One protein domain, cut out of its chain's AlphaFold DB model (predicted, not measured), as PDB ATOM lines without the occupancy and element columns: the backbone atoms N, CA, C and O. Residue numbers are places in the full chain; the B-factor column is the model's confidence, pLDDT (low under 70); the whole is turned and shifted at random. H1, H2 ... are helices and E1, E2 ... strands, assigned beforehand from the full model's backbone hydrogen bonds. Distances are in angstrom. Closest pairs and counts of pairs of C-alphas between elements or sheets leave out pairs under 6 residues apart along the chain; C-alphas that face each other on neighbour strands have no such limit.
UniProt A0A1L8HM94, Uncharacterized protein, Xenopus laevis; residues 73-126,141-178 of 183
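Overview. This is residues 73 to 126 and 141 to 178 of the 183 residues of an uncharacterized protein of Xenopus laevis (UniProt A0A1L8HM94). Three helices, H3, H4 and H5, cluster with their centres in a triangle, and the longest helix, H1, joins this cluster at its last residues while its residues 73 to 81 stick out. Away from the cluster, a small two-stranded hairpin, E1 and E2, ends a long loop whose residues 99 to 104 stick out, and the short H2 sits near the middle of the whole. The printed part has 92 residues, with five named helices and two named strands in the order H1 H2 E1 E2 H3 H4 H5, and the one sheet is E1 - E2, antiparallel. The class is mostly helix. The whole is only just compact, close to loose, with a radius of gyration of the C-alphas of 14.6 A and spans of 39 by 31 by 28 A.

Along the chain. Find C-alpha 73 at (250.114, 245.481, 159.645); from there H1 runs through residues 73 to 88, 22.6 A long, to C-alpha 88 at (244.868, 243.607, 181.580). H2 follows at residues 93 to 96. Further on, look for strand E1 at residues 112 to 114 and strand E2 at residues 119 to 121. After the cut, H3 takes residues 144 to 155, 16.4 A. H4 is residues 160 to 167, 10.6 A, and H5 is residues 172 to 177, 10.0 A, ending at C-alpha 177 at (242.595, 256.199, 189.287).

Arrangement. Begin at the hub, H3, which touches H1, H4 and H5. H3 and H4 are a helical hairpin at a shallow tilt of 29 degrees, opposite ways, with the C-alphas of Ala 153 and Val 163 closest at 6.3 A. H5 touches H3 at 72 degrees, only just about perpendicular, using residues 146 to 151 of H3 alone; the closest C-alphas are those of Ile 147 and Tyr 177, 4.7 A. H4 and H5 only just touch, with 3 pairs of C-alphas within 8 A, Lys 164 and Phe 174 closest at 7.4 A. Residues 83 to 88 of H1 touch residues 145 to 149 of H3 at a steep tilt of 46 degrees, the same way, with the C-alphas of Phe 87 and Phe 145 closest at 5.2 A. H1 and H2 only just touch, with 3 pairs of C-alphas within 8 A; those of Ala 86 and Val 93 are closest, 7.0 A. E1 and E2 form a hairpin; look at N 113 and O 120, 2.9 A, within hydrogen-bond range. Both strands are apart from H1, H4 and H5. In H1, H3 and H4 every O i to N i+4 pair is within hydrogen-bond range, H5 has 0 of 2 but 3 of 3 O i to N i+3 pairs, and H2 is too short for an i+4 pair.

Size, cuts and confidence. The C-alphas of Arg 102 and Gly 157 are the two farthest apart, 43.4 A. Residues 127 to 140 are not printed, and C-alphas 126 and 141 stand 17.7 A apart across this cut. The link from H2 to E1, residues 97 to 111, is long. The mean pLDDT of the printed part is 74.6, and it is under 70 at residues 98 to 112, 123 to 126 and 141 to 143.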
ATOM      1  N   LEU A  73     250.730 246.658 159.000       75.31
ATOM      2  CA  LEU A  73     250.114 245.481 159.645       75.31
ATOM      3  C   LEU A  73     250.913 244.997 160.876       75.31
ATOM      4  O   LEU A  73     250.346 244.518 161.863       75.31
ATOM      5  N   TYR A  74     252.241 245.154 160.836       77.25
ATOM      6  CA  TYR A  74     253.131 244.867 161.961       77.25
ATOM      7  C   TYR A  74     252.898 245.822 163.137       77.25
ATOM      8  O   TYR A  74     252.729 245.375 164.271       77.25
ATOM      9  N   GLU A  75     252.874 247.127 162.876       74.88
ATOM     10  CA  GLU A  75     252.649 248.144 163.902       74.88
ATOM     11  C   GLU A  75     251.257 248.019 164.521       74.88
ATOM     12  O   GLU A  75     251.132 248.106 165.739       74.88
ATOM     13  N   GLU A  76     250.228 247.730 163.723       77.75
ATOM     14  CA  GLU A  76     248.877 247.475 164.226       77.75
ATOM     15  C   GLU A  76     248.853 246.287 165.199       77.75
ATOM     16  O   GLU A  76     248.342 246.397 166.318       77.75
ATOM     17  N   THR A  77     249.481 245.171 164.821       81.31
ATOM     18  CA  THR A  77     249.580 243.975 165.672       81.31
ATOM     19  C   THR A  77     250.375 244.262 166.946       81.31
ATOM     20  O   THR A  77     249.960 243.886 168.046       81.31
ATOM     21  N   LEU A  78     251.494 244.982 166.822       79.75
ATOM     22  CA  LEU A  78     252.345 245.375 167.943       79.75
ATOM     23  C   LEU A  78     251.597 246.288 168.922       79.75
ATOM     24  O   LEU A  78     251.643 246.063 170.136       79.75
ATOM     25  N   PHE A  79     250.888 247.302 168.423       79.50
ATOM     26  CA  PHE A  79     250.103 248.208 169.253       79.50
ATOM     27  C   PHE A  79     248.932 247.483 169.906       79.50
ATOM     28  O   PHE A  79     248.737 247.643 171.109       79.50
ATOM     29  N   ARG A  80     248.215 246.621 169.175       81.12
ATOM     30  CA  ARG A  80     247.117 245.818 169.727       81.12
ATOM     31  C   ARG A  80     247.591 244.926 170.873       81.12
ATOM     32  O   ARG A  80     247.008 244.978 171.956       81.12
ATOM     33  N   ALA A  81     248.680 244.181 170.682       81.19
ATOM     34  CA  ALA A  81     249.269 243.355 171.735       81.19
ATOM     35  C   ALA A  81     249.716 244.205 172.938       81.19
ATOM     36  O   ALA A  81     249.418 243.876 174.088       81.19
ATOM     37  N   THR A  82     250.363 245.345 172.682       80.50
ATOM     38  CA  THR A  82     250.829 246.265 173.732       80.50
ATOM     39  C   THR A  82     249.665 246.852 174.531       80.50
ATOM     40  O   THR A  82     249.749 246.926 175.756       80.50
ATOM     41  N   PHE A  83     248.568 247.246 173.879       80.12
ATOM     42  CA  PHE A  83     247.391 247.811 174.540       80.12
ATOM     43  C   PHE A  83     246.646 246.778 175.381       80.12
ATOM     44  O   PHE A  83     246.296 247.077 176.524       80.12
ATOM     45  N   VAL A  84     246.469 245.557 174.867       81.56
ATOM     46  CA  VAL A  84     245.871 244.439 175.615       81.56
ATOM     47  C   VAL A  84     246.702 244.141 176.864       81.56
ATOM     48  O   VAL A  84     246.170 244.122 177.975       81.56
ATOM     49  N   LEU A  85     248.023 244.004 176.718       80.44
ATOM     50  CA  LEU A  85     248.917 243.771 177.853       80.44
ATOM     51  C   LEU A  85     248.902 244.940 178.849       80.44
ATOM     52  O   LEU A  85     248.822 244.718 180.058       80.44
ATOM     53  N   ALA A  86     248.941 246.185 178.370       79.88
ATOM     54  CA  ALA A  86     248.903 247.371 179.222       79.88
ATOM     55  C   ALA A  86     247.600 247.476 180.024       79.88
ATOM     56  O   ALA A  86     247.639 247.869 181.191       79.88
ATOM     57  N   PHE A  87     246.467 247.111 179.420       76.88
ATOM     58  CA  PHE A  87     245.158 247.140 180.060       76.88
ATOM     59  C   PHE A  87     245.009 246.015 181.095       76.88
ATOM     60  O   PHE A  87     244.841 246.295 182.280       76.88
ATOM     61  N   PHE A  88     245.155 244.747 180.695       76.69
ATOM     62  CA  PHE A  88     244.868 243.607 181.580       76.69
ATOM     63  C   PHE A  88     245.901 243.396 182.692       76.69
ATOM     64  O   PHE A  88     245.562 242.890 183.762       76.69
ATOM     65  N   ARG A  89     247.164 243.780 182.476       76.75
ATOM     66  CA  ARG A  89     248.222 243.691 183.501       76.75
ATOM     67  C   ARG A  89     248.504 245.028 184.190       76.75
ATOM     68  O   ARG A  89     249.417 245.113 185.010       76.75
ATOM     69  N   ALA A  90     247.762 246.085 183.844       76.12
ATOM     70  CA  ALA A  90     247.986 247.450 184.329       76.12
ATOM     71  C   ALA A  90     249.464 247.911 184.206       76.12
ATOM     72  O   ALA A  90     249.981 248.678 185.040       76.12
ATOM     73  N   PHE A  91     250.168 247.442 183.168       78.12
ATOM     74  CA  PHE A  91     251.562 247.809 182.930       78.12
ATOM     75  C   PHE A  91     251.680 249.298 182.613       78.12
ATOM     76  O   PHE A  91     250.840 249.900 181.941       78.12
ATOM     77  N   ARG A  92     252.761 249.924 183.088       75.31
ATOM     78  CA  ARG A  92     253.103 251.276 182.626       75.31
ATOM     79  C   ARG A  92     253.683 251.171 181.220       75.31
ATOM     80  O   ARG A  92     254.485 250.288 180.954       75.31
ATOM     81  N   VAL A  93     253.402 252.143 180.354       73.44
ATOM     82  CA  VAL A  93     253.967 252.174 178.985       73.44
ATOM     83  C   VAL A  93     255.500 252.067 178.985       73.44
ATOM     84  O   VAL A  93     256.076 251.394 178.143       73.44
ATOM     85  N   GLY A  94     256.170 252.666 179.975       70.00
ATOM     86  CA  GLY A  94     257.629 252.563 180.121       70.00
ATOM     87  C   GLY A  94     258.154 251.204 180.603       70.00
ATOM     88  O   GLY A  94     259.360 251.007 180.624       70.00
ATOM     89  N   GLU A  95     257.284 250.290 181.030       74.12
ATOM     90  CA  GLU A  95     257.654 248.905 181.345       74.12
ATOM     91  C   GLU A  95     257.667 248.076 180.045       74.12
ATOM     92  O   GLU A  95     258.643 247.376 179.780       74.12
ATOM     93  N   LEU A  96     256.660 248.264 179.180       74.06
ATOM     94  CA  LEU A  96     256.518 247.564 177.894       74.06
ATOM     95  C   LEU A  96     257.457 248.099 176.802       74.06
ATOM     96  O   LEU A  96     258.097 247.332 176.088       74.06
ATOM     97  N   VAL A  97     257.590 249.420 176.685       73.44
ATOM     98  CA  VAL A  97     258.324 250.061 175.584       73.44
ATOM     99  C   VAL A  97     259.769 250.354 175.988       73.44
ATOM    100  O   VAL A  97     260.041 250.795 177.106       73.44
ATOM    101  N   SER A  98     260.714 250.138 175.066       67.69
ATOM    102  CA  SER A  98     262.117 250.505 175.290       67.69
ATOM    103  C   SER A  98     262.269 252.018 175.489       67.69
ATOM    104  O   SER A  98     261.745 252.827 174.726       67.69
ATOM    105  N   HIS A  99     263.047 252.416 176.498       60.53
ATOM    106  CA  HIS A  99     263.342 253.823 176.787       60.53
ATOM    107  C   HIS A  99     264.349 254.468 175.822       60.53
ATOM    108  O   HIS A  99     264.574 255.676 175.894       60.53
ATOM    109  N   SER A 100     264.967 253.687 174.936       60.56
ATOM    110  CA  SER A 100     265.944 254.178 173.968       60.56
ATOM    111  C   SER A 100     265.830 253.422 172.653       60.56
ATOM    112  O   SER A 100     265.758 252.196 172.640       60.56
ATOM    113  N   LYS A 101     265.888 254.166 171.544       60.25
ATOM    114  CA  LYS A 101     266.041 253.606 170.192       60.25
ATOM    115  C   LYS A 101     267.456 253.067 169.937       60.25
ATOM    116  O   LYS A 101     267.651 252.305 169.006       60.25
ATOM    117  N   ARG A 102     268.443 253.495 170.739       57.62
ATOM    118  CA  ARG A 102     269.876 253.219 170.513       57.62
ATOM    119  C   ARG A 102     270.379 251.950 171.188       57.62
ATOM    120  O   ARG A 102     271.445 251.470 170.837       57.62
ATOM    121  N   VAL A 103     269.646 251.438 172.174       55.56
ATOM    122  CA  VAL A 103     270.011 250.208 172.878       55.56
ATOM    123  C   VAL A 103     268.874 249.219 172.664       55.56
ATOM    124  O   VAL A 103     267.816 249.380 173.282       55.56
ATOM    125  N   PRO A 104     269.050 248.222 171.783       51.53
ATOM    126  CA  PRO A 104     268.141 247.097 171.701       51.53
ATOM    127  C   PRO A 104     268.173 246.379 173.049       51.53
ATOM    128  O   PRO A 104     269.099 245.644 173.374       51.53
ATOM    129  N   ARG A 105     267.145 246.602 173.866       51.41
ATOM    130  CA  ARG A 105     266.962 245.924 175.158       51.41
ATOM    131  C   ARG A 105     266.629 244.426 174.986       51.41
ATOM    132  O   ARG A 105     266.417 243.741 175.972       51.41
ATOM    133  N   TRP A 106     266.583 243.936 173.743       50.88
ATOM    134  CA  TRP A 106     266.255 242.558 173.363       50.88
ATOM    135  C   TRP A 106     267.427 241.574 173.512       50.88
ATOM    136  O   TRP A 106     267.254 240.370 173.354       50.88
ATOM    137  N   HIS A 107     268.634 242.047 173.833       38.62
ATOM    138  CA  HIS A 107     269.738 241.155 174.192       38.62
ATOM    139  C   HIS A 107     269.602 240.695 175.646       38.62
ATOM    140  O   HIS A 107     270.336 241.152 176.518       38.62
ATOM    141  N   GLN A 108     268.622 239.828 175.896       47.50
ATOM    142  CA  GLN A 108     268.691 238.707 176.835       47.50
ATOM    143  C   GLN A 108     267.390 237.906 176.709       47.50
ATOM    144  O   GLN A 108     266.301 238.380 177.019       47.50
ATOM    145  N   TRP A 109     267.535 236.700 176.181       41.03
ATOM    146  CA  TRP A 109     266.468 235.751 175.910       41.03
ATOM    147  C   TRP A 109     265.898 235.246 177.250       41.03
ATOM    148  O   TRP A 109     266.664 235.060 178.193       41.03
ATOM    149  N   GLY A 110     264.575 235.058 177.355       53.59
ATOM    150  CA  GLY A 110     263.933 234.449 178.537       53.59
ATOM    151  C   GLY A 110     262.977 235.330 179.356       53.59
ATOM    152  O   GLY A 110     262.546 234.913 180.424       53.59
ATOM    153  N   GLU A 111     262.616 236.535 178.900       61.06
ATOM    154  CA  GLU A 111     261.620 237.361 179.613       61.06
ATOM    155  C   GLU A 111     260.164 237.001 179.305       61.06
ATOM    156  O   GLU A 111     259.279 237.419 180.044       61.06
ATOM    157  N   VAL A 112     259.902 236.264 178.223       67.94
ATOM    158  CA  VAL A 112     258.548 235.877 177.819       67.94
ATOM    159  C   VAL A 112     258.516 234.380 177.577       67.94
ATOM    160  O   VAL A 112     259.244 233.878 176.723       67.94
ATOM    161  N   GLU A 113     257.662 233.691 178.319       76.88
ATOM    162  CA  GLU A 113     257.386 232.272 178.146       76.88
ATOM    163  C   GLU A 113     255.933 232.110 177.698       76.88
ATOM    164  O   GLU A 113     255.007 232.694 178.271       76.88
ATOM    165  N   LEU A 114     255.744 231.363 176.613       73.00
ATOM    166  CA  LEU A 114     254.432 231.069 176.056       73.00
ATOM    167  C   LEU A 114     254.035 229.667 176.505       73.00
ATOM    168  O   LEU A 114     254.693 228.690 176.158       73.00
ATOM    169  N   SER A 115     252.949 229.581 177.259       78.56
ATOM    170  CA  SER A 115     252.244 228.331 177.508       78.56
ATOM    171  C   SER A 115     251.004 228.250 176.614       78.56
ATOM    172  O   SER A 115     250.651 229.216 175.937       78.56
ATOM    173  N   LEU A 116     250.329 227.101 176.611       74.88
ATOM    174  CA  LEU A 116     249.158 226.862 175.758       74.88
ATOM    175  C   LEU A 116     247.990 227.820 176.061       74.88
ATOM    176  O   LEU A 116     247.230 228.156 175.158       74.88
ATOM    177  N   ASP A 117     247.861 228.277 177.307       83.56
ATOM    178  CA  ASP A 117     246.754 229.113 177.788       83.56
ATOM    179  C   ASP A 117     247.201 230.427 178.455       83.56
ATOM    180  O   ASP A 117     246.370 231.275 178.795       83.56
ATOM    181  N   ARG A 118     248.510 230.625 178.649       76.19
ATOM    182  CA  ARG A 118     249.048 231.783 179.367       76.19
ATOM    183  C   ARG A 118     250.351 232.296 178.776       76.19
ATOM    184  O   ARG A 118     251.161 231.549 178.240       76.19
ATOM    185  N   VAL A 119     250.554 233.599 178.935       77.75
ATOM    186  CA  VAL A 119     251.805 234.287 178.611       77.75
ATOM    187  C   VAL A 119     252.413 234.785 179.913       77.75
ATOM    188  O   VAL A 119     251.828 235.644 180.587       77.75
ATOM    189  N   ASP A 120     253.582 234.253 180.249       78.56
ATOM    190  CA  ASP A 120     254.352 234.648 181.420       78.56
ATOM    191  C   ASP A 120     255.391 235.690 180.992       78.56
ATOM    192  O   ASP A 120     256.178 235.466 180.076       78.56
ATOM    193  N   ILE A 121     255.346 236.875 181.614       76.06
ATOM    194  CA  ILE A 121     256.225 238.009 181.292       76.06
ATOM    195  C   ILE A 121     256.988 238.413 182.550       76.06
ATOM    196  O   ILE A 121     256.401 238.907 183.518       76.06
ATOM    197  N   TRP A 122     258.305 238.263 182.514       75.00
ATOM    198  CA  TRP A 122     259.213 238.627 183.590       75.00
ATOM    199  C   TRP A 122     259.650 240.087 183.458       75.00
ATOM    200  O   TRP A 122     260.259 240.495 182.473       75.00
ATOM    201  N   LEU A 123     259.371 240.901 184.480       68.56
ATOM    202  CA  LEU A 123     259.832 242.289 184.535       68.56
ATOM    203  C   LEU A 123     261.081 242.421 185.400       68.56
ATOM    204  O   LEU A 123     261.026 242.241 186.611       68.56
ATOM    205  N   ARG A 124     262.183 242.877 184.803       62.34
ATOM    206  CA  ARG A 124     263.435 243.106 185.544       62.34
ATOM    207  C   ARG A 124     263.391 244.263 186.529       62.34
ATOM    208  O   ARG A 124     264.125 244.272 187.510       62.34
ATOM    209  N   ARG A 125     262.630 245.311 186.205       59.28
ATOM    210  CA  ARG A 125     262.525 246.527 187.020       59.28
ATOM    211  C   ARG A 125     261.103 247.050 186.982       59.28
ATOM    212  O   ARG A 125     260.647 247.552 185.955       59.28
ATOM    213  N   SER A 126     260.424 247.000 188.119       58.25
ATOM    214  CA  SER A 126     259.244 247.827 188.326       58.25
ATOM    215  C   SER A 126     259.661 249.261 188.618       58.25
ATOM    216  O   SER A 126     260.633 249.505 189.333       58.25
ATOM    217  N   GLY A 141     250.451 260.028 178.410       54.22
ATOM    218  CA  GLY A 141     249.535 258.887 178.567       54.22
ATOM    219  C   GLY A 141     249.996 257.640 179.332       54.22
ATOM    220  O   GLY A 141     249.292 256.638 179.294       54.22
ATOM    221  N   SER A 142     251.121 257.638 180.061       58.19
ATOM    222  CA  SER A 142     251.571 256.407 180.761       58.19
ATOM    223  C   SER A 142     250.601 255.849 181.820       58.19
ATOM    224  O   SER A 142     250.798 254.722 182.274       58.19
ATOM    225  N   HIS A 143     249.599 256.629 182.241       69.31
ATOM    226  CA  HIS A 143     248.652 256.267 183.299       69.31
ATOM    227  C   HIS A 143     247.240 255.960 182.780       69.31
ATOM    228  O   HIS A 143     246.476 255.362 183.532       69.31
ATOM    229  N   SER A 144     246.907 256.270 181.520       72.56
ATOM    230  CA  SER A 144     245.559 256.055 180.966       72.56
ATOM    231  C   SER A 144     245.120 254.588 181.046       72.56
ATOM    232  O   SER A 144     244.018 254.304 181.503       72.56
ATOM    233  N   PHE A 145     246.010 253.638 180.729       75.06
ATOM    234  CA  PHE A 145     245.719 252.200 180.861       75.06
ATOM    235  C   PHE A 145     245.479 251.775 182.310       75.06
ATOM    236  O   PHE A 145     244.586 250.983 182.588       75.06
ATOM    237  N   ARG A 146     246.230 252.350 183.257       80.94
ATOM    238  CA  ARG A 146     246.059 252.072 184.691       80.94
ATOM    239  C   ARG A 146     244.780 252.692 185.253       80.94
ATOM    240  O   ARG A 146     244.204 252.114 186.168       80.94
ATOM    241  N   ILE A 147     244.346 253.830 184.708       81.06
ATOM    242  CA  ILE A 147     243.048 254.459 184.995       81.06
ATOM    243  C   ILE A 147     241.909 253.555 184.525       81.06
ATOM    244  O   ILE A 147     241.035 253.228 185.327       81.06
ATOM    245  N   GLY A 148     241.965 253.087 183.274       79.44
ATOM    246  CA  GLY A 148     240.976 252.158 182.723       79.44
ATOM    247  C   GLY A 148     240.903 250.851 183.513       79.44
ATOM    248  O   GLY A 148     239.839 250.495 184.008       79.44
ATOM    249  N   ALA A 149     242.044 250.196 183.736       81.62
ATOM    250  CA  ALA A 149     242.106 248.931 184.467       81.62
ATOM    251  C   ALA A 149     241.601 249.047 185.918       81.62
ATOM    252  O   ALA A 149     240.874 248.179 186.391       81.62
ATOM    253  N   ALA A 150     241.958 250.124 186.633       83.56
ATOM    254  CA  ALA A 150     241.467 250.357 187.994       83.56
ATOM    255  C   ALA A 150     239.954 250.615 188.029       83.56
ATOM    256  O   ALA A 150     239.276 250.148 188.942       83.56
ATOM    257  N   THR A 151     239.441 251.367 187.053       82.88
ATOM    258  CA  THR A 151     238.014 251.694 186.951       82.88
ATOM    259  C   THR A 151     237.196 250.444 186.634       82.88
ATOM    260  O   THR A 151     236.214 250.183 187.320       82.88
ATOM    261  N   GLU A 152     237.650 249.618 185.692       81.50
ATOM    262  CA  GLU A 152     236.970 248.373 185.329       81.50
ATOM    263  C   GLU A 152     237.003 247.343 186.464       81.50
ATOM    264  O   GLU A 152     235.990 246.731 186.787       81.50
ATOM    265  N   ALA A 153     238.138 247.208 187.154       83.19
ATOM    266  CA  ALA A 153     238.240 246.333 188.318       83.19
ATOM    267  C   ALA A 153     237.294 246.761 189.456       83.19
ATOM    268  O   ALA A 153     236.711 245.910 190.129       83.19
ATOM    269  N   ALA A 154     237.115 248.072 189.657       83.12
ATOM    270  CA  ALA A 154     236.140 248.603 190.605       83.12
ATOM    271  C   ALA A 154     234.691 248.361 190.141       83.12
ATOM    272  O   ALA A 154     233.855 247.996 190.963       83.12
ATOM    273  N   ARG A 155     234.405 248.504 188.837       81.94
ATOM    274  CA  ARG A 155     233.090 248.223 188.233       81.94
ATOM    275  C   ARG A 155     232.681 246.761 188.406       81.94
ATOM    276  O   ARG A 155     231.535 246.483 188.736       81.94
ATOM    277  N   LEU A 156     233.628 245.840 188.242       84.44
ATOM    278  CA  LEU A 156     233.439 244.403 188.469       84.44
ATOM    279  C   LEU A 156     233.334 244.027 189.959       84.44
ATOM    280  O   LEU A 156     233.228 242.847 190.283       84.44
ATOM    281  N   GLY A 157     233.397 244.999 190.877       86.31
ATOM    282  CA  GLY A 157     233.286 244.757 192.315       86.31
ATOM    283  C   GLY A 157     234.462 243.974 192.904       86.31
ATOM    284  O   GLY A 157     234.318 243.345 193.953       86.31
ATOM    285  N   LEU A 158     235.632 243.982 192.250       87.50
ATOM    286  CA  LEU A 158     236.797 243.245 192.737       87.50
ATOM    287  C   LEU A 158     237.284 243.815 194.075       87.50
ATOM    288  O   LEU A 158     237.327 245.029 194.289       87.50
ATOM    289  N   SER A 159     237.711 242.930 194.978       90.31
ATOM    290  CA  SER A 159     238.213 243.338 196.293       90.31
ATOM    291  C   SER A 159     239.463 244.219 196.178       90.31
ATOM    292  O   SER A 159     240.283 244.046 195.271       90.31
ATOM    293  N   GLU A 160     239.675 245.131 197.139       88.25
ATOM    294  CA  GLU A 160     240.859 246.010 197.133       88.25
ATOM    295  C   GLU A 160     242.170 245.211 197.023       88.25
ATOM    296  O   GLU A 160     243.117 245.666 196.383       88.25
ATOM    297  N   ALA A 161     242.233 244.023 197.634       87.06
ATOM    298  CA  ALA A 161     243.398 243.146 197.577       87.06
ATOM    299  C   ALA A 161     243.672 242.640 196.151       87.06
ATOM    300  O   ALA A 161     244.822 242.648 195.709       87.06
ATOM    301  N   VAL A 162     242.626 242.256 195.415       86.00
ATOM    302  CA  VAL A 162     242.731 241.815 194.017       86.00
ATOM    303  C   VAL A 162     243.121 242.982 193.114       86.00
ATOM    304  O   VAL A 162     244.070 242.854 192.342       86.00
ATOM    305  N   VAL A 163     242.485 244.149 193.267       85.56
ATOM    306  CA  VAL A 163     242.827 245.364 192.500       85.56
ATOM    307  C   VAL A 163     244.294 245.748 192.712       85.56
ATOM    308  O   VAL A 163     245.028 245.996 191.753       85.56
ATOM    309  N   LYS A 164     244.753 245.749 193.971       86.62
ATOM    310  CA  LYS A 164     246.154 246.007 194.326       86.62
ATOM    311  C   LYS A 164     247.109 244.991 193.713       86.62
ATOM    312  O   LYS A 164     248.149 245.402 193.208       86.62
ATOM    313  N   ARG A 165     246.763 243.699 193.733       84.12
ATOM    314  CA  ARG A 165     247.580 242.627 193.147       84.12
ATOM    315  C   ARG A 165     247.716 242.803 191.636       84.12
ATOM    316  O   ARG A 165     248.836 242.847 191.140       84.12
ATOM    317  N   ILE A 166     246.599 242.982 190.928       80.75
ATOM    318  CA  ILE A 166     246.568 243.126 189.463       80.75
ATOM    319  C   ILE A 166     247.375 244.348 189.021       80.75
ATOM    320  O   ILE A 166     248.240 244.243 188.159       80.75
ATOM    321  N   GLY A 167     247.142 245.510 189.637       79.50
ATOM    322  CA  GLY A 167     247.864 246.724 189.261       79.50
ATOM    323  C   GLY A 167     249.190 246.935 189.978       79.50
ATOM    324  O   GLY A 167     249.830 247.968 189.762       79.50
ATOM    325  N   ARG A 168     249.623 245.997 190.828       83.75
ATOM    326  CA  ARG A 168     250.870 246.082 191.607       83.75
ATOM    327  C   ARG A 168     250.946 247.391 192.411       83.75
ATOM    328  O   ARG A 168     251.925 248.134 192.347       83.75
ATOM    329  N   TRP A 169     249.849 247.738 193.090       84.62
ATOM    330  CA  TRP A 169     249.768 248.897 193.981       84.62
ATOM    331  C   TRP A 169     249.933 248.462 195.435       84.62
ATOM    332  O   TRP A 169     249.122 247.708 195.957       84.62
ATOM    333  N   GLU A 170     250.913 249.027 196.131       79.75
ATOM    334  CA  GLU A 170     251.110 248.763 197.565       79.75
ATOM    335  C   GLU A 170     250.089 249.513 198.440       79.75
ATOM    336  O   GLU A 170     249.612 249.027 199.466       79.75
ATOM    337  N   SER A 171     249.670 250.702 197.998       83.31
ATOM    338  CA  SER A 171     248.772 251.590 198.745       83.31
ATOM    339  C   SER A 171     247.409 251.759 198.072       83.31
ATOM    340  O   SER A 171     247.211 251.436 196.901       83.31
ATOM    341  N   ARG A 172     246.452 252.353 198.799       84.19
ATOM    342  CA  ARG A 172     245.125 252.739 198.276       84.19
ATOM    343  C   ARG A 172     245.167 253.869 197.230       84.19
ATOM    344  O   ARG A 172     244.122 254.384 196.852       84.19
ATOM    345  N   ARG A 173     246.350 254.233 196.707       80.12
ATOM    346  CA  ARG A 173     246.513 255.200 195.606       80.12
ATOM    347  C   ARG A 173     245.711 254.831 194.359       80.12
ATOM    348  O   ARG A 173     245.380 255.728 193.594       80.12
ATOM    349  N   PHE A 174     245.377 253.552 194.166       81.38
ATOM    350  CA  PHE A 174     244.536 253.122 193.049       81.38
ATOM    351  C   PHE A 174     243.148 253.780 193.044       81.38
ATOM    352  O   PHE A 174     242.594 253.996 191.974       81.38
ATOM    353  N   LYS A 175     242.621 254.191 194.209       84.25
ATOM    354  CA  LYS A 175     241.344 254.917 194.301       84.25
ATOM    355  C   LYS A 175     241.366 256.233 193.522       84.25
ATOM    356  O   LYS A 175     240.370 256.595 192.914       84.25
ATOM    357  N   ASN A 176     242.526 256.891 193.440       81.50
ATOM    358  CA  ASN A 176     242.700 258.110 192.644       81.50
ATOM    359  C   ASN A 176     242.682 257.849 191.132       81.50
ATOM    360  O   ASN A 176     242.668 258.813 190.369       81.50
ATOM    361  N   TYR A 177     242.720 256.591 190.691       78.94
ATOM    362  CA  TYR A 177     242.595 256.199 189.287       78.94
ATOM    363  C   TYR A 177     241.175 255.782 188.912       78.94
ATOM    364  O   TYR A 177     240.844 255.838 187.737       78.94
ATOM    365  N   VAL A 178     240.334 255.413 189.882       82.12
ATOM    366  CA  VAL A 178     238.937 255.057 189.619       82.12
ATOM    367  C   VAL A 178     238.183 256.316 189.180       82.12
ATOM    368  O   VAL A 178     238.250 257.359 189.840       82.12
TER     369      VAL A 178